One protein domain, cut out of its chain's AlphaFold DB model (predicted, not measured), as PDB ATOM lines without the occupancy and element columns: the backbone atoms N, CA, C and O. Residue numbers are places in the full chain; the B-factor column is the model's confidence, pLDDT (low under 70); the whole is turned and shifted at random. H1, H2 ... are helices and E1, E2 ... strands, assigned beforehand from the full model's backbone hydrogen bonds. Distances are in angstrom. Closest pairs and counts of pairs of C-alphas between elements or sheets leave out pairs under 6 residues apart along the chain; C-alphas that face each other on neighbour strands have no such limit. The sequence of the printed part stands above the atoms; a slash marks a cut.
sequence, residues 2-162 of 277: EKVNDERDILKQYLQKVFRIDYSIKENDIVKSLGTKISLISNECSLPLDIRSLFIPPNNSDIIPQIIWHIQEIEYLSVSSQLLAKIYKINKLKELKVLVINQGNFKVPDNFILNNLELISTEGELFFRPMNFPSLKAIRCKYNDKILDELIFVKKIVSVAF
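What this domain is: This is residues 2 to 162 of the 277 residues of an uncharacterized protein of Bacteroides cellulosilyticus (UniProt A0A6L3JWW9). Look for a chain wound in stacked turns: strands E4 to E9 stand side by side in one long, twisted wall, and H2, H3 and residues 102 to 118 fold back behind it. H1 covers part of the opposite face, the E2 and E3 hairpin with E1 extends the wall at one end, and H4 sits at the other. The 161 printed residues hold four named helices and nine named strands, H1 E1 E2 E3 E4 H2 E5 H3 E6 E7 E8 H4 E9, with under half of the residues in named elements; the class is mixed, helices and strands. The mixed sheet runs E2 E3 E1 E4 E5 E6 E7 E8 E9, antiparallel between E2 and E3, and makes three layers with H3 on one face and H1 on the other. The whole is compact, with a radius of gyration of the C-alphas of 15.7 A and spans of 48 by 36 by 23 A.

How they stand to each other: Begin with H1, residues 7 to 14, at a height of 6.3 A over the sheet; its Glu 7 and Ala 138 of E8, residues 138 to 142, are their closest C-alphas, 5.3 A apart. E1, residues 18 to 22, has two parallel neighbours, E3, residues 38 to 42, and E4, residues 53 to 55; N 20 and O 39, 2.8 A, and N 55 and O 19, 2.8 A, are within hydrogen-bond range. E2, residues 31 to 34, forms a hairpin with E3, N 32 and O 40 being 2.8 A apart. Next come E5, residues 76 to 79, E6, residues 98 to 101, and E7, residues 119 to 127, then E8 and edge strand E9, residues 159 to 162, parallel neighbours in turn from E4; look at N 78 and O 54, 2.9 A, N 100 and O 77, 2.8 A, N 121 and O 99, 2.8 A, N 122 and O 140, 2.8 A, and N 161 and O 139, 2.8 A. H2, residues 66 to 69, only grazes the sheet and only just touches H3, residues 81 to 91, with 3 pairs of C-alphas within 8 A, the closest being Ile 68 and Ile 87, 7.2 A. H3 lies over E5 at a height of 9.7 A, slantwise to the strands at 34 degrees on the local plane. H4, residues 145 to 151, is on the sheet; its Ile 147 and Phe 127 of E7 are their closest C-alphas, 6.5 A apart. E4, H2, E5, then E5, H3, E6, and E8, H4, E9 are strand-helix-strand units, two parallel neighbour strands with a helix between, each with a right-handed crossover. Every O i to N i+4 pair is within hydrogen-bond range in H1 and H4, 4 of 7 are in H3, and H2 is too short for one.

Where its parts are: Find C-alpha 7 at (140.397, 19.937, 67.869), where H1 begins. H3 measures 15.7 A from first to last C-alpha; E7 measures 14.3 A and bends by 125 degrees at residue 124. E9 ends at C-alpha 162, (144.578, 30.151, 68.004).

The domain as a whole: The C-alphas of Glu 27 and Ile 152 are the two farthest apart, 48.7 A. The printed part has no cut, and the link E6 to E7 is long, with 17 residues. The mean pLDDT of the printed part is 92.3; residue 2 is under 70.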
ATOM      1  N   GLU A   2     130.881  12.815  56.215       54.91
ATOM      2  CA  GLU A   2     132.012  12.600  57.130       54.91
ATOM      3  C   GLU A   2     132.236  13.849  58.002       54.91
ATOM      4  O   GLU A   2     132.522  14.931  57.488       54.91
ATOM      5  N   LYS A   3     132.030  13.726  59.319       73.69
ATOM      6  CA  LYS A   3     132.203  14.828  60.274       73.69
ATOM      7  C   LYS A   3     133.685  15.209  60.335       73.69
ATOM      8  O   LYS A   3     134.528  14.334  60.520       73.69
ATOM      9  N   VAL A   4     134.021  16.497  60.211       78.19
ATOM     10  CA  VAL A   4     135.406  16.949  60.435       78.19
ATOM     11  C   VAL A   4     135.758  16.699  61.894       78.19
ATOM     12  O   VAL A   4     135.181  17.337  62.768       78.19
ATOM     13  N   ASN A   5     136.699  15.787  62.137       87.94
ATOM     14  CA  ASN A   5     137.244  15.522  63.463       87.94
ATOM     15  C   ASN A   5     138.236  16.637  63.841       87.94
ATOM     16  O   ASN A   5     139.438  16.526  63.596       87.94
ATOM     17  N   ASP A   6     137.698  17.754  64.325       94.00
ATOM     18  CA  ASP A   6     138.458  18.948  64.700       94.00
ATOM     19  C   ASP A   6     139.093  18.844  66.102       94.00
ATOM     20  O   ASP A   6     138.979  17.834  66.795       94.00
ATOM     21  N   GLU A   7     139.775  19.905  66.542       95.94
ATOM     22  CA  GLU A   7     140.397  19.937  67.869       95.94
ATOM     23  C   GLU A   7     139.430  19.695  69.044       95.94
ATOM     24  O   GLU A   7     139.823  19.096  70.047       95.94
ATOM     25  N   ARG A   8     138.168  20.136  68.952       94.56
ATOM     26  CA  ARG A   8     137.164  19.961  70.010       94.56
ATOM     27  C   ARG A   8     136.645  18.525  70.019       94.56
ATOM     28  O   ARG A   8     136.451  17.969  71.101       94.56
ATOM     29  N   ASP A   9     136.456  17.927  68.843       95.19
ATOM     30  CA  ASP A   9     136.054  16.526  68.691       95.19
ATOM     31  C   ASP A   9     137.141  15.570  69.218       95.19
ATOM     32  O   ASP A   9     136.839  14.719  70.060       95.19
ATOM     33  N   ILE A  10     138.411  15.779  68.837       96.38
ATOM     34  CA  ILE A  10     139.556  15.000  69.346       96.38
ATOM     35  C   ILE A  10     139.658  15.137  70.869       96.38
ATOM     36  O   ILE A  10     139.750  14.139  71.583       96.38
ATOM     37  N   LEU A  11     139.592  16.362  71.401       94.38
ATOM     38  CA  LEU A  11     139.662  16.579  72.847       94.38
ATOM     39  C   LEU A  11     138.536  15.837  73.583       94.38
ATOM     40  O   LEU A  11     138.786  15.172  74.584       94.38
ATOM     41  N   LYS A  12     137.299  15.913  73.078       93.06
ATOM     42  CA  LYS A  12     136.141  15.235  73.676       93.06
ATOM     43  C   LYS A  12     136.270  13.711  73.626       93.06
ATOM     44  O   LYS A  12     135.823  13.043  74.558       93.06
ATOM     45  N   GLN A  13     136.864  13.160  72.567       94.00
ATOM     46  CA  GLN A  13     137.082  11.721  72.425       94.00
ATOM     47  C   GLN A  13     137.951  11.165  73.563       94.00
ATOM     48  O   GLN A  13     137.588  10.152  74.155       94.00
ATOM     49  N   TYR A  14     139.041  11.855  73.909       93.25
ATOM     50  CA  TYR A  14     140.028  11.363  74.881       93.25
ATOM     51  C   TYR A  14     139.816  11.864  76.324       93.25
ATOM     52  O   TYR A  14     140.498  11.414  77.240       93.25
ATOM     53  N   LEU A  15     138.842  12.755  76.561       86.81
ATOM     54  CA  LEU A  15     138.556  13.365  77.872       86.81
ATOM     55  C   LEU A  15     137.291  12.794  78.562       86.81
ATOM     56  O   LEU A  15     136.516  13.534  79.167       86.81
ATOM     57  N   GLN A  16     137.031  11.484  78.458       77.12
ATOM     58  CA  GLN A  16     135.790  10.870  78.980       77.12
ATOM     59  C   GLN A  16     135.796  10.655  80.508       77.12
ATOM     60  O   GLN A  16     134.819  10.998  81.180       77.12
ATOM     61  N   LYS A  17     136.899  10.127  81.060       87.81
ATOM     62  CA  LYS A  17     137.148   9.968  82.505       87.81
ATOM     63  C   LYS A  17     138.559  10.450  82.823       87.81
ATOM     64  O   LYS A  17     139.525   9.883  82.326       87.81
ATOM     65  N   VAL A  18     138.673  11.488  83.642       89.31
ATOM     66  CA  VAL A  18     139.931  12.183  83.923       89.31
ATOM     67  C   VAL A  18     140.381  11.890  85.345       89.31
ATOM     68  O   VAL A  18     139.684  12.202  86.312       89.31
ATOM     69  N   PHE A  19     141.583  11.343  85.471       93.94
ATOM     70  CA  PHE A  19     142.297  11.296  86.735       93.94
ATOM     71  C   PHE A  19     143.049  12.606  86.927       93.94
ATOM     72  O   PHE A  19     143.664  13.120  85.992       93.94
ATOM     73  N   ARG A  20     142.993  13.173  88.127       94.62
ATOM     74  CA  ARG A  20     143.646  14.434  88.465       94.62
ATOM     75  C   ARG A  20     144.510  14.250  89.698       94.62
ATOM     76  O   ARG A  20     143.998  13.852  90.740       94.62
ATOM     77  N   ILE A  21     145.792  14.587  89.589       94.50
ATOM     78  CA  ILE A  21     146.668  14.663  90.760       94.50
ATOM     79  C   ILE A  21     146.170  15.780  91.677       94.50
ATOM     80  O   ILE A  21     145.939  16.908  91.230       94.50
ATOM     81  N   ASP A  22     146.029  15.462  92.958       92.50
ATOM     82  CA  ASP A  22     145.721  16.409  94.017       92.50
ATOM     83  C   ASP A  22     146.820  16.364  95.087       92.50
ATOM     84  O   ASP A  22     146.919  15.429  95.882       92.50
ATOM     85  N   TYR A  23     147.658  17.403  95.102       90.12
ATOM     86  CA  TYR A  23     148.783  17.532  96.034       90.12
ATOM     87  C   TYR A  23     148.357  17.785  97.494       90.12
ATOM     88  O   TYR A  23     149.203  17.758  98.398       90.12
ATOM     89  N   SER A  24     147.072  18.071  97.743       88.88
ATOM     90  CA  SER A  24     146.538  18.259  99.096       88.88
ATOM     91  C   SER A  24     146.281  16.937  99.823       88.88
ATOM     92  O   SER A  24     146.312  16.915 101.052       88.88
ATOM     93  N   ILE A  25     146.096  15.835  99.089       88.12
ATOM     94  CA  ILE A  25     145.883  14.501  99.660       88.12
ATOM     95  C   ILE A  25     147.223  13.977 100.192       88.12
ATOM     96  O   ILE A  25     148.187  13.860  99.433       88.12
ATOM     97  N   LYS A  26     147.295  13.706 101.500       83.44
ATOM     98  CA  LYS A  26     148.531  13.283 102.189       83.44
ATOM     99  C   LYS A  26     148.627  11.779 102.361       83.44
ATOM    100  O   LYS A  26     149.717  11.255 102.544       83.44
ATOM    101  N   GLU A  27     147.495  11.105 102.312       83.19
ATOM    102  CA  GLU A  27     147.414   9.667 102.415       83.19
ATOM    103  C   GLU A  27     147.808   9.009 101.087       83.19
ATOM    104  O   GLU A  27     147.407   9.428  99.990       83.19
ATOM    105  N   ASN A  28     148.588   7.939 101.196       81.00
ATOM    106  CA  ASN A  28     148.960   7.123 100.051       81.00
ATOM    107  C   ASN A  28     147.734   6.368  99.522       81.00
ATOM    108  O   ASN A  28     146.801   6.073 100.268       81.00
ATOM    109  N   ASP A  29     147.746   6.068  98.224       80.88
ATOM    110  CA  ASP A  29     146.770   5.179  97.577       80.88
ATOM    111  C   ASP A  29     145.292   5.596  97.705       80.88
ATOM    112  O   ASP A  29     144.379   4.777  97.603       80.88
ATOM    113  N   ILE A  30     145.030   6.897  97.857       79.50
ATOM    114  CA  ILE A  30     143.670   7.435  97.828       79.50
ATOM    115  C   ILE A  30     143.245   7.774  96.401       79.50
ATOM    116  O   ILE A  30     143.895   8.556  95.703       79.50
ATOM    117  N   VAL A  31     142.063   7.272  96.035       81.62
ATOM    118  CA  VAL A  31     141.298   7.692  94.858       81.62
ATOM    119  C   VAL A  31     139.941   8.236  95.316       81.62
ATOM    120  O   VAL A  31     139.088   7.480  95.780       81.62
ATOM    121  N   LYS A  32     139.706   9.546  95.187       83.44
ATOM    122  CA  LYS A  32     138.406  10.176  95.487       83.44
ATOM    123  C   LYS A  32     137.650  10.436  94.192       83.44
ATOM    124  O   LYS A  32     138.102  11.211  93.356       83.44
ATOM    125  N   SER A  33     136.482   9.825  94.020       85.50
ATOM    126  CA  SER A  33     135.640  10.087  92.845       85.50
ATOM    127  C   SER A  33     134.771  11.325  93.065       85.50
ATOM    128  O   SER A  33     134.003  11.392  94.022       85.50
ATOM    129  N   LEU A  34     134.884  12.300  92.165       80.56
ATOM    130  CA  LEU A  34     134.027  13.478  92.079       80.56
ATOM    131  C   LEU A  34     133.049  13.282  90.913       80.56
ATOM    132  O   LEU A  34     133.328  13.626  89.761       80.56
ATOM    133  N   GLY A  35     131.902  12.677  91.218       81.56
ATOM    134  CA  GLY A  35     130.942  12.242  90.205       81.56
ATOM    135  C   GLY A  35     131.484  11.085  89.358       81.56
ATOM    136  O   GLY A  35     132.297  10.287  89.817       81.56
ATOM    137  N   THR A  36     131.021  10.980  88.111       79.00
ATOM    138  CA  THR A  36     131.359   9.854  87.218       79.00
ATOM    139  C   THR A  36     132.590  10.094  86.346       79.00
ATOM    140  O   THR A  36     133.155   9.142  85.810       79.00
ATOM    141  N   LYS A  37     133.011  11.356  86.185       83.12
ATOM    142  CA  LYS A  37     134.027  11.751  85.196       83.12
ATOM    143  C   LYS A  37     135.373  12.140  85.783       83.12
ATOM    144  O   LYS A  37     136.344  12.166  85.035       83.12
ATOM    145  N   ILE A  38     135.445  12.478  87.070       85.50
ATOM    146  CA  ILE A  38     136.673  12.985  87.686       85.50
ATOM    147  C   ILE A  38     137.043  12.097  88.864       85.50
ATOM    148  O   ILE A  38     136.230  11.858  89.754       85.50
ATOM    149  N   SER A  39     138.290  11.649  88.888       91.19
ATOM    150  CA  SER A  39     138.872  10.950  90.029       91.19
ATOM    151  C   SER A  39     140.114  11.708  90.487       91.19
ATOM    152  O   SER A  39     141.044  11.905  89.711       91.19
ATOM    153  N   LEU A  40     140.121  12.167  91.735       91.69
ATOM    154  CA  LEU A  40     141.293  12.758  92.368       91.69
ATOM    155  C   LEU A  40     142.186  11.646  92.900       91.69
ATOM    156  O   LEU A  40     141.692  10.722  93.546       91.69
ATOM    157  N   ILE A  41     143.482  11.755  92.652       92.19
ATOM    158  CA  ILE A  41     144.487  10.794  93.099       92.19
ATOM    159  C   ILE A  41     145.603  11.517  93.843       92.19
ATOM    160  O   ILE A  41     146.012  12.613  93.448       92.19
ATOM    161  N   SER A  42     146.077  10.919  94.935       91.69
ATOM    162  CA  SER A  42     147.225  11.462  95.660       91.69
ATOM    163  C   SER A  42     148.505  11.344  94.830       91.69
ATOM    164  O   SER A  42     148.625  10.490  93.950       91.69
ATOM    165  N   ASN A  43     149.476  12.219  95.099       90.25
ATOM    166  CA  ASN A  43     150.757  12.216  94.384       90.25
ATOM    167  C   ASN A  43     151.540  10.901  94.566       90.25
ATOM    168  O   ASN A  43     152.235  10.470  93.649       90.25
ATOM    169  N   GLU A  44     151.383  10.265  95.728       91.12
ATOM    170  CA  GLU A  44     152.054   9.020  96.118       91.12
ATOM    171  C   GLU A  44     151.249   7.761  95.755       91.12
ATOM    172  O   GLU A  44     151.602   6.657  96.164       91.12
ATOM    173  N   CYS A  45     150.147   7.897  95.008       89.44
ATOM    174  CA  CYS A  45     149.334   6.753  94.607       89.44
ATOM    175  C   CYS A  45     150.130   5.798  93.702       89.44
ATOM    176  O   CYS A  45     150.649   6.191  92.654       89.44
ATOM    177  N   SER A  46     150.187   4.535  94.116       88.62
ATOM    178  CA  SER A  46     150.893   3.435  93.451       88.62
ATOM    179  C   SER A  46     149.967   2.286  93.036       88.62
ATOM    180  O   SER A  46     150.421   1.289  92.477       88.62
ATOM    181  N   LEU A  47     148.660   2.434  93.280       88.06
ATOM    182  CA  LEU A  47     147.650   1.459  92.882       88.06
ATOM    183  C   LEU A  47     147.697   1.187  91.366       88.06
ATOM    184  O   LEU A  47     147.879   2.124  90.583       88.06
ATOM    185  N   PRO A  48     147.461  -0.063  90.925       85.62
ATOM    186  CA  PRO A  48     147.436  -0.432  89.511       85.62
ATOM    187  C   PRO A  48     146.135   0.049  88.848       85.62
ATOM    188  O   PRO A  48     145.213  -0.722  88.589       85.62
ATOM    189  N   LEU A  49     146.034   1.357  88.624       87.06
ATOM    190  CA  LEU A  49     144.873   1.999  88.017       87.06
ATOM    191  C   LEU A  49     145.005   2.022  86.489       87.06
ATOM    192  O   LEU A  49     146.036   2.429  85.956       87.06
ATOM    193  N   ASP A  50     143.927   1.675  85.786       88.69
ATOM    194  CA  ASP A  50     143.813   1.909  84.342       88.69
ATOM    195  C   ASP A  50     143.537   3.401  84.079       88.69
ATOM    196  O   ASP A  50     142.396   3.878  84.131       88.69
ATOM    197  N   ILE A  51     144.614   4.166  83.880       91.38
ATOM    198  CA  ILE A  51     144.573   5.612  83.645       91.38
ATOM    199  C   ILE A  51     144.934   5.908  82.193       91.38
ATOM    200  O   ILE A  51     146.107   5.975  81.825       91.38
ATOM    201  N   ARG A  52     143.907   6.204  81.393       94.19
ATOM    202  CA  ARG A  52     144.070   6.694  80.013       94.19
ATOM    203  C   ARG A  52     144.161   8.212  79.911       94.19
ATOM    204  O   ARG A  52     144.780   8.726  78.987       94.19
ATOM    205  N   SER A  53     143.571   8.944  80.858       95.62
ATOM    206  CA  SER A  53     143.561  10.410  80.870       95.62
ATOM    207  C   SER A  53     144.004  10.950  82.220       95.62
ATOM    208  O   SER A  53     143.295  10.793  83.217       95.62
ATOM    209  N   LEU A  54     145.138  11.650  82.233       95.75
ATOM    210  CA  LEU A  54     145.735  12.218  83.435       95.75
ATOM    211  C   LEU A  54     145.915  13.734  83.316       95.75
ATOM    212  O   LEU A  54     146.513  14.247  82.372       95.75
ATOM    213  N   PHE A  55     145.436  14.453  84.323       95.88
ATOM    214  CA  PHE A  55     145.710  15.863  84.545       95.88
ATOM    215  C   PHE A  55     146.646  16.021  85.745       95.88
ATOM    216  O   PHE A  55     146.297  15.679  86.877       95.88
ATOM    217  N   ILE A  56     147.821  16.588  85.502       95.00
ATOM    218  CA  ILE A  56     148.791  16.959  86.525       95.00
ATOM    219  C   ILE A  56     148.790  18.492  86.624       95.00
ATOM    220  O   ILE A  56     149.250  19.160  85.691       95.00
ATOM    221  N   PRO A  57     148.262  19.077  87.717       93.00
ATOM    222  CA  PRO A  57     148.288  20.520  87.894       93.00
ATOM    223  C   PRO A  57     149.734  21.025  87.983       93.00
ATOM    224  O   PRO A  57     150.588  20.308  88.521       93.00
ATOM    225  N   PRO A  58     150.008  22.264  87.536       88.44
ATOM    226  CA  PRO A  58     151.286  22.916  87.791       88.44
ATOM    227  C   PRO A  58     151.626  22.903  89.286       88.44
ATOM    228  O   PRO A  58     150.761  23.166  90.125       88.44
ATOM    229  N   ASN A  59     152.879  22.603  89.620       83.69
ATOM    230  CA  ASN A  59     153.403  22.655  90.983       83.69
ATOM    231  C   ASN A  59     154.872  23.091  90.945       83.69
ATOM    232  O   ASN A  59     155.590  22.765  90.007       83.69
ATOM    233  N   ASN A  60     155.324  23.792  91.982       71.81
ATOM    234  CA  ASN A  60     156.678  24.335  92.079       71.81
ATOM    235  C   ASN A  60     157.761  23.259  92.258       71.81
ATOM    236  O   ASN A  60     158.938  23.548  92.079       71.81
ATOM    237  N   SER A  61     157.392  22.040  92.659       74.88
ATOM    238  CA  SER A  61     158.355  20.989  92.995       74.88
ATOM    239  C   SER A  61     158.820  20.151  91.798       74.88
ATOM    240  O   SER A  61     159.790  19.405  91.926       74.88
ATOM    241  N   ASP A  62     158.138  20.235  90.645       77.81
ATOM    242  CA  ASP A  62     158.345  19.368  89.472       77.81
ATOM    243  C   ASP A  62     158.494  17.868  89.827       77.81
ATOM    244  O   ASP A  62     159.241  17.130  89.164       77.81
ATOM    245  N   ILE A  63     157.840  17.417  90.904       88.19
ATOM    246  CA  ILE A  63     157.862  16.019  91.348       88.19
ATOM    247  C   ILE A  63     157.041  15.187  90.365       88.19
ATOM    248  O   ILE A  63     155.961  15.594  89.941       88.19
ATOM    249  N   ILE A  64     157.570  14.021  89.997       93.19
ATOM    250  CA  ILE A  64     156.870  13.054  89.152       93.19
ATOM    251  C   ILE A  64     155.890  12.283  90.038       93.19
ATOM    252  O   ILE A  64     156.355  11.622  90.966       93.19
ATOM    253  N   PRO A  65     154.571  12.335  89.774       93.50
ATOM    254  CA  PRO A  65     153.609  11.539  90.527       93.50
ATOM    255  C   PRO A  65     153.911  10.044  90.416       93.50
ATOM    256  O   PRO A  65     154.212   9.557  89.322       93.50
ATOM    257  N   GLN A  66     153.784   9.307  91.520       92.56
ATOM    258  CA  GLN A  66     154.217   7.910  91.614       92.56
ATOM    259  C   GLN A  66     153.510   6.993  90.601       92.56
ATOM    260  O   GLN A  66     154.092   6.042  90.074       92.56
ATOM    261  N   ILE A  67     152.275   7.332  90.242       91.81
ATOM    262  CA  ILE A  67     151.482   6.597  89.261       91.81
ATOM    263  C   ILE A  67     152.113   6.580  87.854       91.81
ATOM    264  O   ILE A  67     151.939   5.615  87.117       91.81
ATOM    265  N   ILE A  68     152.913   7.593  87.483       93.06
ATOM    266  CA  ILE A  68     153.569   7.680  86.160       93.06
ATOM    267  C   ILE A  68     154.484   6.485  85.887       93.06
ATOM    268  O   ILE A  68     154.614   6.066  84.737       93.06
ATOM    269  N   TRP A  69     155.100   5.927  86.930       91.19
ATOM    270  CA  TRP A  69     155.990   4.771  86.813       91.19
ATOM    271  C   TRP A  69     155.253   3.478  86.443       91.19
ATOM    272  O   TRP A  69     155.889   2.529  85.992       91.19
ATOM    273  N   HIS A  70     153.927   3.455  86.591       87.12
ATOM    274  CA  HIS A  70     153.094   2.267  86.408       87.12
ATOM    275  C   HIS A  70     152.132   2.383  85.212       87.12
ATOM    276  O   HIS A  70     151.638   1.367  84.731       87.12
ATOM    277  N   ILE A  71     151.882   3.592  84.688       87.00
ATOM    278  CA  ILE A  71     150.980   3.804  83.542       87.00
ATOM    279  C   ILE A  71     151.706   3.541  82.214       87.00
ATOM    280  O   ILE A  71     152.728   4.167  81.920       87.00
ATOM    281  N   GLN A  72     151.126   2.678  81.374       78.50
ATOM    282  CA  GLN A  72     151.650   2.354  80.037       78.50
ATOM    283  C   GLN A  72     150.766   2.855  78.879       78.50
ATOM    284  O   GLN A  72     151.294   3.169  77.816       78.50
ATOM    285  N   GLU A  73     149.457   3.010  79.092       89.50
ATOM    286  CA  GLU A  73     148.468   3.310  78.037       89.50
ATOM    287  C   GLU A  73     147.866   4.724  78.153       89.50
ATOM    288  O   GLU A  73     146.678   4.941  77.924       89.50
ATOM    289  N   ILE A  74     148.669   5.717  78.546       94.06
ATOM    290  CA  ILE A  74     148.167   7.092  78.637       94.06
ATOM    291  C   ILE A  74     147.894   7.673  77.241       94.06
ATOM    292  O   ILE A  74     148.802   7.839  76.429       94.06
ATOM    293  N   GLU A  75     146.639   8.037  76.990       97.00
ATOM    294  CA  GLU A  75     146.160   8.617  75.730       97.00
ATOM    295  C   GLU A  75     145.984  10.141  75.832       97.00
ATOM    296  O   GLU A  75     146.192  10.854  74.850       97.00
ATOM    297  N   TYR A  76     145.658  10.657  77.020       97.56
ATOM    298  CA  TYR A  76     145.537  12.084  77.311       97.56
ATOM    299  C   TYR A  76     146.423  12.473  78.495       97.56
ATOM    300  O   TYR A  76     146.314  11.905  79.585       97.56
ATOM    301  N   LEU A  77     147.253  13.496  78.308       96.88
ATOM    302  CA  LEU A  77     148.102  14.048  79.358       96.88
ATOM    303  C   LEU A  77     148.016  15.572  79.368       96.88
ATOM    304  O   LEU A  77     148.344  16.226  78.379       96.88
ATOM    305  N   SER A  78     147.644  16.144  80.511       96.94
ATOM    306  CA  SER A  78     147.797  17.573  80.782       96.94
ATOM    307  C   SER A  78     148.842  17.797  81.862       96.94
ATOM    308  O   SER A  78     148.720  17.238  82.949       96.94
ATOM    309  N   VAL A  79     149.879  18.576  81.563       95.81
ATOM    310  CA  VAL A  79     151.066  18.699  82.419       95.81
ATOM    311  C   VAL A  79     151.865  19.967  82.085       95.81
ATOM    312  O   VAL A  79     151.708  20.533  81.002       95.81
ATOM    313  N   SER A  80     152.746  20.410  82.988       94.44
ATOM    314  CA  SER A  80     153.728  21.457  82.681       94.44
ATOM    315  C   SER A  80     154.794  20.942  81.705       94.44
ATOM    316  O   SER A  80     155.076  19.742  81.632       94.44
ATOM    317  N   SER A  81     155.434  21.838  80.953       92.75
ATOM    318  CA  SER A  81     156.486  21.450  80.002       92.75
ATOM    319  C   SER A  81     157.742  20.905  80.698       92.75
ATOM    320  O   SER A  81     158.388  19.990  80.181       92.75
ATOM    321  N   GLN A  82     158.058  21.408  81.895       91.38
ATOM    322  CA  GLN A  82     159.167  20.944  82.731       91.38
ATOM    323  C   GLN A  82     158.963  19.489  83.156       91.38
ATOM    324  O   GLN A  82     159.853  18.650  82.986       91.38
ATOM    325  N   LEU A  83     157.771  19.172  83.665       93.69
ATOM    326  CA  LEU A  83     157.458  17.829  84.126       93.69
ATOM    327  C   LEU A  83     157.278  16.857  82.951       93.69
ATOM    328  O   LEU A  83     157.761  15.725  83.027       93.69
ATOM    329  N   LEU A  84     156.709  17.303  81.825       94.62
ATOM    330  CA  LEU A  84     156.625  16.508  80.595       94.62
ATOM    331  C   LEU A  84     157.990  15.957  80.167       94.62
ATOM    332  O   LEU A  84     158.101  14.782  79.819       94.62
ATOM    333  N   ALA A  85     159.039  16.784  80.217       92.81
ATOM    334  CA  ALA A  85     160.387  16.368  79.839       92.81
ATOM    335  C   ALA A  85     160.925  15.235  80.730       92.81
ATOM    336  O   ALA A  85     161.670  14.377  80.252       92.81
ATOM    337  N   LYS A  86     160.544  15.209  82.015       93.62
ATOM    338  CA  LYS A  86     160.897  14.126  82.942       93.62
ATOM    339  C   LYS A  86     160.080  12.865  82.652       93.62
ATOM    340  O   LYS A  86     160.666  11.800  82.489       93.62
ATOM    341  N   ILE A  87     158.761  12.997  82.498       94.12
ATOM    342  CA  ILE A  87     157.849  11.879  82.195       94.12
ATOM    343  C   ILE A  87     158.251  11.183  80.887       94.12
ATOM    344  O   ILE A  87     158.341   9.960  80.826       94.12
ATOM    345  N   TYR A  88     158.587  11.953  79.851       94.25
ATOM    346  CA  TYR A  88     158.991  11.404  78.557       94.25
ATOM    347  C   TYR A  88     160.252  10.532  78.628       94.25
ATOM    348  O   TYR A  88     160.395   9.585  77.854       94.25
ATOM    349  N   LYS A  89     161.175  10.809  79.559       93.25
ATOM    350  CA  LYS A  89     162.362   9.962  79.765       93.25
ATOM    351  C   LYS A  89     162.007   8.588  80.333       93.25
ATOM    352  O   LYS A  89     162.749   7.651  80.068       93.25
ATOM    353  N   ILE A  90     160.896   8.481  81.060       92.00
ATOM    354  CA  ILE A  90     160.458   7.253  81.729       92.00
ATOM    355  C   ILE A  90     159.800   6.305  80.728       92.00
ATOM    356  O   ILE A  90     160.278   5.194  80.529       92.00
ATOM    357  N   ASN A  91     158.719   6.740  80.074       88.94
ATOM    358  CA  ASN A  91     157.856   5.832  79.305       88.94
ATOM    359  C   ASN A  91     157.678   6.219  77.829       88.94
ATOM    360  O   ASN A  91     156.985   5.522  77.089       88.94
ATOM    361  N   LYS A  92     158.310   7.310  77.371       92.38
ATOM    362  CA  LYS A  92     158.251   7.818  75.983       92.38
ATOM    363  C   LYS A  92     156.850   8.161  75.460       92.38
ATOM    364  O   LYS A  92     156.756   8.581  74.311       92.38
ATOM    365  N   LEU A  93     155.797   8.033  76.274       94.31
ATOM    366  CA  LEU A  93     154.420   8.422  75.952       94.31
ATOM    367  C   LEU A  93     153.934   7.868  74.595       94.31
ATOM    368  O   LEU A  93     153.362   8.593  73.784       94.31
ATOM    369  N   LYS A  94     154.203   6.582  74.332       93.62
ATOM    370  CA  LYS A  94     153.992   5.955  73.013       93.62
ATOM    371  C   LYS A  94     152.530   5.957  72.557       93.62
ATOM    372  O   LYS A  94     152.278   6.138  71.367       93.62
ATOM    373  N   GLU A  95     151.591   5.823  73.488       95.31
ATOM    374  CA  GLU A  95     150.150   5.786  73.199       95.31
ATOM    375  C   GLU A  95     149.479   7.165  73.215       95.31
ATOM    376  O   GLU A  95     148.289   7.281  72.929       95.31
ATOM    377  N   LEU A  96     150.233   8.235  73.494       97.31
ATOM    378  CA  LEU A  96     149.653   9.555  73.706       97.31
ATOM    379  C   LEU A  96     149.005  10.105  72.430       97.31
ATOM    380  O   LEU A  96     149.659  10.257  71.395       97.31
ATOM    381  N   LYS A  97     147.722  10.456  72.539       98.06
ATOM    382  CA  LYS A  97     146.884  11.038  71.483       98.06
ATOM    383  C   LYS A  97     146.662  12.528  71.685       98.06
ATOM    384  O   LYS A  97     146.626  13.276  70.709       98.06
ATOM    385  N   VAL A  98     146.567  12.971  72.938       98.44
ATOM    386  CA  VAL A  98     146.334  14.371  73.295       98.44
ATOM    387  C   VAL A  98     147.324  14.831  74.356       98.44
ATOM    388  O   VAL A  98     147.425  14.247  75.433       98.44
ATOM    389  N   LEU A  99     148.013  15.930  74.067       98.31
ATOM    390  CA  LEU A  99     148.932  16.587  74.988       98.31
ATOM    391  C   LEU A  99     148.461  18.012  75.263       98.31
ATOM    392  O   LEU A  99     148.298  18.804  74.337       98.31
ATOM    393  N   VAL A 100     148.297  18.361  76.536       97.94
ATOM    394  CA  VAL A 100     147.942  19.713  76.971       97.94
ATOM    395  C   VAL A 100     149.042  20.286  77.861       97.94
ATOM    396  O   VAL A 100     149.202  19.869  79.006       97.94
ATOM    397  N   ILE A 101     149.764  21.290  77.366       96.88
ATOM    398  CA  ILE A 101     150.704  22.071  78.169       96.88
ATOM    399  C   ILE A 101     149.937  23.164  78.901       96.88
ATOM    400  O   ILE A 101     149.462  24.124  78.292       96.88
ATOM    401  N   ASN A 102     149.818  23.003  80.214       93.25
ATOM    402  CA  ASN A 102     148.978  23.842  81.070       93.25
ATOM    403  C   ASN A 102     149.714  25.043  81.690       93.25
ATOM    404  O   ASN A 102     149.177  25.687  82.586       93.25
ATOM    405  N   GLN A 103     150.934  25.346  81.233       88.94
ATOM    406  CA  GLN A 103     151.686  26.506  81.701       88.94
ATOM    407  C   GLN A 103     152.689  27.007  80.654       88.94
ATOM    408  O   GLN A 103     153.561  26.265  80.201       88.94
ATOM    409  N   GLY A 104     152.607  28.300  80.331       89.56
ATOM    410  CA  GLY A 104     153.626  29.015  79.561       89.56
ATOM    411  C   GLY A 104     153.772  28.586  78.096       89.56
ATOM    412  O   GLY A 104     152.872  28.002  77.490       89.56
ATOM    413  N   ASN A 105     154.920  28.942  77.516       94.62
ATOM    414  CA  ASN A 105     155.310  28.551  76.161       94.62
ATOM    415  C   ASN A 105     155.919  27.144  76.167       94.62
ATOM    416  O   ASN A 105     156.557  26.738  77.140       94.62
ATOM    417  N   PHE A 106     155.805  26.433  75.047       96.50
ATOM    418  CA  PHE A 106     156.400  25.115  74.880       96.50
ATOM    419  C   PHE A 106     157.313  25.064  73.660       96.50
ATOM    420  O   PHE A 106     156.869  25.179  72.518       96.50
ATOM    421  N   LYS A 107     158.605  24.862  73.917       97.25
ATOM    422  CA  LYS A 107     159.595  24.555  72.889       97.25
ATOM    423  C   LYS A 107     159.905  23.067  72.941       97.25
ATOM    424  O   LYS A 107     160.478  22.591  73.919       97.25
ATOM    425  N   VAL A 108     159.521  22.358  71.891       96.88
ATOM    426  CA  VAL A 108     159.711  20.917  71.765       96.88
ATOM    427  C   VAL A 108     161.170  20.638  71.387       96.88
ATOM    428  O   VAL A 108     161.657  21.201  70.405       96.88
ATOM    429  N   PRO A 109     161.902  19.810  72.153       95.00
ATOM    430  CA  PRO A 109     163.236  19.362  71.763       95.00
ATOM    431  C   PRO A 109     163.205  18.483  70.503       95.00
ATOM    432  O   PRO A 109     162.280  17.697  70.319       95.00
ATOM    433  N   ASP A 110     164.250  18.531  69.671       92.00
ATOM    434  CA  ASP A 110     164.317  17.760  68.415       92.00
ATOM    435  C   ASP A 110     164.177  16.238  68.627       92.00
ATOM    436  O   ASP A 110     163.582  15.541  67.813       92.00
ATOM    437  N   ASN A 111     164.681  15.715  69.749       91.19
ATOM    438  CA  ASN A 111     164.606  14.293  70.101       91.19
ATOM    439  C   ASN A 111     163.283  13.879  70.773       91.19
ATOM    440  O   ASN A 111     163.139  12.727  71.189       91.19
ATOM    441  N   PHE A 112     162.340  14.807  70.929       95.25
ATOM    442  CA  PHE A 112     161.034  14.555  71.521       95.25
ATOM    443  C   PHE A 112     160.036  14.208  70.414       95.25
ATOM    444  O   PHE A 112     159.508  15.085  69.733       95.25
ATOM    445  N   ILE A 113     159.808  12.914  70.209       97.06
ATOM    446  CA  ILE A 113     158.953  12.393  69.137       97.06
ATOM    447  C   ILE A 113     157.750  11.688  69.761       97.06
ATOM    448  O   ILE A 113     157.925  10.746  70.539       97.06
ATOM    449  N   LEU A 114     156.543  12.131  69.399       97.19
ATOM    450  CA  LEU A 114     155.269  11.507  69.760       97.19
ATOM    451  C   LEU A 114     154.547  11.063  68.483       97.19
ATOM    452  O   LEU A 114     153.786  11.812  67.870       97.19
ATOM    453  N   ASN A 115     154.805   9.818  68.076       96.12
ATOM    454  CA  ASN A 115     154.344   9.263  66.796       96.12
ATOM    455  C   ASN A 115     152.818   9.238  66.644       96.12
ATOM    456  O   ASN A 115     152.310   9.365  65.530       96.12
ATOM    457  N   ASN A 116     152.106   9.074  67.757       97.44
ATOM    458  CA  ASN A 116     150.663   8.868  67.794       97.44
ATOM    459  C   ASN A 116     149.871  10.122  68.183       97.44
ATOM    460  O   ASN A 116     148.644  10.055  68.213       97.44
ATOM    461  N   LEU A 117     150.546  11.248  68.441       98.31
ATOM    462  CA  LEU A 117     149.894  12.466  68.904       98.31
ATOM    463  C   LEU A 117     148.999  13.050  67.810       98.31
ATOM    464  O   LEU A 117     149.465  13.353  66.714       98.31
ATOM    465  N   GLU A 118     147.723  13.233  68.134       98.56
ATOM    466  CA  GLU A 118     146.706  13.774  67.231       98.56
ATOM    467  C   GLU A 118     146.416  15.246  67.525       98.56
ATOM    468  O   GLU A 118     146.182  16.017  66.594       98.56
ATOM    469  N   LEU A 119     146.478  15.645  68.799       98.69
ATOM    470  CA  LEU A 119     146.236  17.012  69.254       98.69
ATOM    471  C   LEU A 119     147.298  17.458  70.259       98.69
ATOM    472  O   LEU A 119     147.540  16.794  71.269       98.69
ATOM    473  N   ILE A 120     147.857  18.644  70.027       98.50
ATOM    474  CA  ILE A 120     148.621  19.383  71.033       98.50
ATOM    475  C   ILE A 120     147.941  20.714  71.345       98.50
ATOM    476  O   ILE A 120     147.605  21.485  70.448       98.50
ATOM    477  N   SER A 121     147.742  20.989  72.630       98.06
ATOM    478  CA  SER A 121     147.178  22.240  73.130       98.06
ATOM    479  C   SER A 121     148.148  22.902  74.098       98.06
ATOM    480  O   SER A 121     148.635  22.263  75.021       98.06
ATOM    481  N   THR A 122     148.391  24.194  73.943       96.94
ATOM    482  CA  THR A 122     149.211  25.001  74.850       96.94
ATOM    483  C   THR A 122     148.490  26.306  75.160       96.94
ATOM    484  O   THR A 122     147.787  26.849  74.307       96.94
ATOM    485  N   GLU A 123     148.660  26.849  76.365       91.38
ATOM    486  CA  GLU A 123     148.179  28.209  76.657       91.38
ATOM    487  C   GLU A 123     149.020  29.265  75.921       91.38
ATOM    488  O   GLU A 123     148.475  30.181  75.294       91.38
ATOM    489  N   GLY A 124     150.347  29.107  75.968       94.19
ATOM    490  CA  GLY A 124     151.319  29.986  75.327       94.19
ATOM    491  C   GLY A 124     151.650  29.605  73.885       94.19
ATOM    492  O   GLY A 124     150.887  28.929  73.191       94.19
ATOM    493  N   GLU A 125     152.801  30.084  73.425       96.88
ATOM    494  CA  GLU A 125     153.352  29.789  72.101       96.88
ATOM    495  C   GLU A 125     153.919  28.371  72.045       96.88
ATOM    496  O   GLU A 125     154.523  27.891  73.006       96.88
ATOM    497  N   LEU A 126     153.744  27.727  70.896       97.94
ATOM    498  CA  LEU A 126     154.270  26.405  70.597       97.94
ATOM    499  C   LEU A 126     155.371  26.531  69.538       97.94
ATOM    500  O   LEU A 126     155.203  27.243  68.548       97.94
ATOM    501  N   PHE A 127     156.481  25.828  69.747       98.06
ATOM    502  CA  PHE A 127     157.581  25.703  68.793       98.06
ATOM    503  C   PHE A 127     157.939  24.228  68.655       98.06
ATOM    504  O   PHE A 127     158.338  23.603  69.637       98.06
ATOM    505  N   PHE A 128     157.796  23.677  67.455       97.94
ATOM    506  CA  PHE A 128     158.078  22.277  67.153       97.94
ATOM    507  C   PHE A 128     158.529  22.148  65.699       97.94
ATOM    508  O   PHE A 128     158.316  23.066  64.916       97.94
ATOM    509  N   ARG A 129     159.116  21.008  65.341       97.94
ATOM    510  CA  ARG A 129     159.336  20.601  63.951       97.94
ATOM    511  C   ARG A 129     158.338  19.508  63.570       97.94
ATOM    512  O   ARG A 129     158.048  18.660  64.413       97.94
ATOM    513  N   PRO A 130     157.894  19.406  62.306       96.50
ATOM    514  CA  PRO A 130     156.954  18.381  61.843       96.50
ATOM    515  C   PRO A 130     157.300  16.947  62.272       96.50
ATOM    516  O   PRO A 130     156.412  16.168  62.604       96.50
ATOM    517  N   MET A 131     158.595  16.612  62.336       97.19
ATOM    518  CA  MET A 131     159.079  15.301  62.792       97.19
ATOM    519  C   MET A 131     158.742  14.973  64.254       97.19
ATOM    520  O   MET A 131     158.681  13.797  64.601       97.19
ATOM    521  N   ASN A 132     158.509  15.977  65.107       97.94
ATOM    522  CA  ASN A 132     158.113  15.751  66.493       97.94
ATOM    523  C   ASN A 132     156.737  15.077  66.575       97.94
ATOM    524  O   ASN A 132     156.531  14.241  67.456       97.94
ATOM    525  N   PHE A 133     155.813  15.403  65.659       97.69
ATOM    526  CA  PHE A 133     154.418  14.945  65.699       97.69
ATOM    527  C   PHE A 133     153.926  14.425  64.328       97.69
ATOM    528  O   PHE A 133     153.083  15.053  63.685       97.69
ATOM    529  N   PRO A 134     154.398  13.252  63.862       97.06
ATOM    530  CA  PRO A 134     154.065  12.715  62.534       97.06
ATOM    531  C   PRO A 134     152.570  12.456  62.270       97.06
ATOM    532  O   PRO A 134     152.146  12.375  61.115       97.06
ATOM    533  N   SER A 135     151.766  12.292  63.326       97.56
ATOM    534  CA  SER A 135     150.324  12.021  63.235       97.56
ATOM    535  C   SER A 135     149.435  13.213  63.588       97.56
ATOM    536  O   SER A 135     148.224  13.036  63.698       97.56
ATOM    537  N   LEU A 136     150.012  14.411  63.728       98.19
ATOM    538  CA  LEU A 136     149.300  15.587  64.215       98.19
ATOM    539  C   LEU A 136     148.156  15.991  63.280       98.19
ATOM    540  O   LEU A 136     148.362  16.230  62.090       98.19
ATOM    541  N   LYS A 137     146.954  16.090  63.848       98.12
ATOM    542  CA  LYS A 137     145.719  16.478  63.153       98.12
ATOM    543  C   LYS A 137     145.234  17.854  63.578       98.12
ATOM    544  O   LYS A 137     144.608  18.558  62.785       98.12
ATOM    545  N   ALA A 138     145.520  18.241  64.817       98.56
ATOM    546  CA  ALA A 138     145.007  19.465  65.388       98.56
ATOM    547  C   ALA A 138     146.008  20.156  66.314       98.56
ATOM    548  O   ALA A 138     146.784  19.504  67.016       98.56
ATOM    549  N   ILE A 139     145.948  21.487  66.353       98.56
ATOM    550  CA  ILE A 139     146.663  22.279  67.353       98.56
ATOM    551  C   ILE A 139     145.754  23.296  68.033       98.56
ATOM    552  O   ILE A 139     144.848  23.845  67.406       98.56
ATOM    553  N   ARG A 140     146.081  23.617  69.285       98.56
ATOM    554  CA  ARG A 140     145.626  24.826  69.971       98.56
ATOM    555  C   ARG A 140     146.811  25.546  70.593       98.56
ATOM    556  O   ARG A 140     147.475  24.979  71.449       98.56
ATOM    557  N   CYS A 141     147.090  26.786  70.213       98.06
ATOM    558  CA  CYS A 141     148.182  27.545  70.834       98.06
ATOM    559  C   CYS A 141     147.987  29.055  70.695       98.06
ATOM    560  O   CYS A 141     147.090  29.532  70.002       98.06
ATOM    561  N   LYS A 142     148.844  29.857  71.326       97.06
ATOM    562  CA  LYS A 142     148.968  31.275  70.966       97.06
ATOM    563  C   LYS A 142     149.599  31.400  69.574       97.06
ATOM    564  O   LYS A 142     150.583  30.719  69.278       97.06
ATOM    565  N   TYR A 143     149.051  32.282  68.738       96.75
ATOM    566  CA  TYR A 143     149.616  32.565  67.420       96.75
ATOM    567  C   TYR A 143     151.015  33.181  67.527       96.75
ATOM    568  O   TYR A 143     151.248  34.082  68.334       96.75
ATOM    569  N   ASN A 144     151.910  32.722  66.658       94.19
ATOM    570  CA  ASN A 144     153.176  33.356  66.308       94.19
ATOM    571  C   ASN A 144     153.485  33.009  64.842       94.19
ATOM    572  O   ASN A 144     152.976  32.012  64.352       94.19
ATOM    573  N   ASP A 145     154.303  33.783  64.130       93.94
ATOM    574  CA  ASP A 145     154.543  33.509  62.701       93.94
ATOM    575  C   ASP A 145     155.192  32.138  62.450       93.94
ATOM    576  O   ASP A 145     154.795  31.430  61.527       93.94
ATOM    577  N   LYS A 146     156.112  31.725  63.331       95.50
ATOM    578  CA  LYS A 146     156.863  30.471  63.184       95.50
ATOM    579  C   LYS A 146     155.965  29.237  63.240       95.50
ATOM    580  O   LYS A 146     156.297  28.233  62.627       95.50
ATOM    581  N   ILE A 147     154.830  29.286  63.947       96.81
ATOM    582  CA  ILE A 147     153.916  28.135  63.985       96.81
ATOM    583  C   ILE A 147     153.338  27.844  62.601       96.81
ATOM    584  O   ILE A 147     153.206  26.683  62.236       96.81
ATOM    585  N   LEU A 148     153.020  28.878  61.815       95.69
ATOM    586  CA  LEU A 148     152.483  28.689  60.471       95.69
ATOM    587  C   LEU A 148     153.560  28.144  59.531       95.69
ATOM    588  O   LEU A 148     153.257  27.241  58.757       95.69
ATOM    589  N   ASP A 149     154.800  28.624  59.660       96.00
ATOM    590  CA  ASP A 149     155.942  28.146  58.867       96.00
ATOM    591  C   ASP A 149     156.205  26.641  59.062       96.00
ATOM    592  O   ASP A 149     156.664  25.969  58.143       96.00
ATOM    593  N   GLU A 150     155.879  26.088  60.233       97.31
ATOM    594  CA  GLU A 150     156.008  24.651  60.509       97.31
ATOM    595  C   GLU A 150     154.764  23.862  60.061       97.31
ATOM    596  O   GLU A 150     154.871  22.759  59.518       97.31
ATOM    597  N   LEU A 151     153.560  24.419  60.250       97.00
ATOM    598  CA  LEU A 151     152.300  23.727  59.954       97.00
ATOM    599  C   LEU A 151     152.097  23.412  58.471       97.00
ATOM    600  O   LEU A 151     151.446  22.413  58.168       97.00
ATOM    601  N   ILE A 152     152.671  24.196  57.553       96.25
ATOM    602  CA  ILE A 152     152.602  23.901  56.109       96.25
ATOM    603  C   ILE A 152     153.220  22.537  55.750       96.25
ATOM    604  O   ILE A 152     152.885  21.955  54.721       96.25
ATOM    605  N   PHE A 153     154.091  21.995  56.608       97.00
ATOM    606  CA  PHE A 153     154.730  20.691  56.417       97.00
ATOM    607  C   PHE A 153     154.027  19.551  57.174       97.00
ATOM    608  O   PHE A 153     154.388  18.379  57.012       97.00
ATOM    609  N   VAL A 154     153.010  19.849  57.989       96.69
ATOM    610  CA  VAL A 154     152.252  18.846  58.749       96.69
ATOM    611  C   VAL A 154     151.136  18.274  57.878       96.69
ATOM    612  O   VAL A 154     150.011  18.754  57.864       96.69
ATOM    613  N   LYS A 155     151.433  17.183  57.168       93.88
ATOM    614  CA  LYS A 155     150.554  16.594  56.135       93.88
ATOM    615  C   LYS A 155     149.138  16.210  56.585       93.88
ATOM    616  O   LYS A 155     148.265  16.052  55.741       93.88
ATOM    617  N   LYS A 156     148.931  15.962  57.881       96.12
ATOM    618  CA  LYS A 156     147.656  15.478  58.439       96.12
ATOM    619  C   LYS A 156     146.865  16.561  59.175       96.12
ATOM    620  O   LYS A 156     145.801  16.247  59.705       96.12
ATOM    621  N   ILE A 157     147.366  17.798  59.230       97.31
ATOM    622  CA  ILE A 157     146.686  18.873  59.948       97.31
ATOM    623  C   ILE A 157     145.349  19.191  59.267       97.31
ATOM    624  O   ILE A 157     145.274  19.422  58.065       97.31
ATOM    625  N   VAL A 158     144.277  19.194  60.052       97.62
ATOM    626  CA  VAL A 158     142.918  19.521  59.597       97.62
ATOM    627  C   VAL A 158     142.285  20.629  60.430       97.62
ATOM    628  O   VAL A 158     141.328  21.257  59.978       97.62
ATOM    629  N   SER A 159     142.812  20.893  61.631       98.44
ATOM    630  CA  SER A 159     142.256  21.870  62.561       98.44
ATOM    631  C   SER A 159     143.338  22.722  63.219       98.44
ATOM    632  O   SER A 159     144.321  22.213  63.752       98.44
ATOM    633  N   VAL A 160     143.133  24.036  63.211       98.56
ATOM    634  CA  VAL A 160     144.004  24.997  63.891       98.56
ATOM    635  C   VAL A 160     143.152  25.889  64.782       98.56
ATOM    636  O   VAL A 160     142.209  26.530  64.322       98.56
ATOM    637  N   ALA A 161     143.501  25.954  66.061       98.56
ATOM    638  CA  ALA A 161     142.919  26.881  67.010       98.56
ATOM    639  C   ALA A 161     143.984  27.832  67.552       98.56
ATOM    640  O   ALA A 161     144.984  27.423  68.144       98.56
ATOM    641  N   PHE A 162     143.753  29.129  67.395       98.25
ATOM    642  CA  PHE A 162     144.578  30.151  68.004       98.25
ATOM    643  C   PHE A 162     143.887  30.761  69.214       98.25
ATOM    644  O   PHE A 162     142.826  31.379  69.118       98.25
TER     645      PHE A 162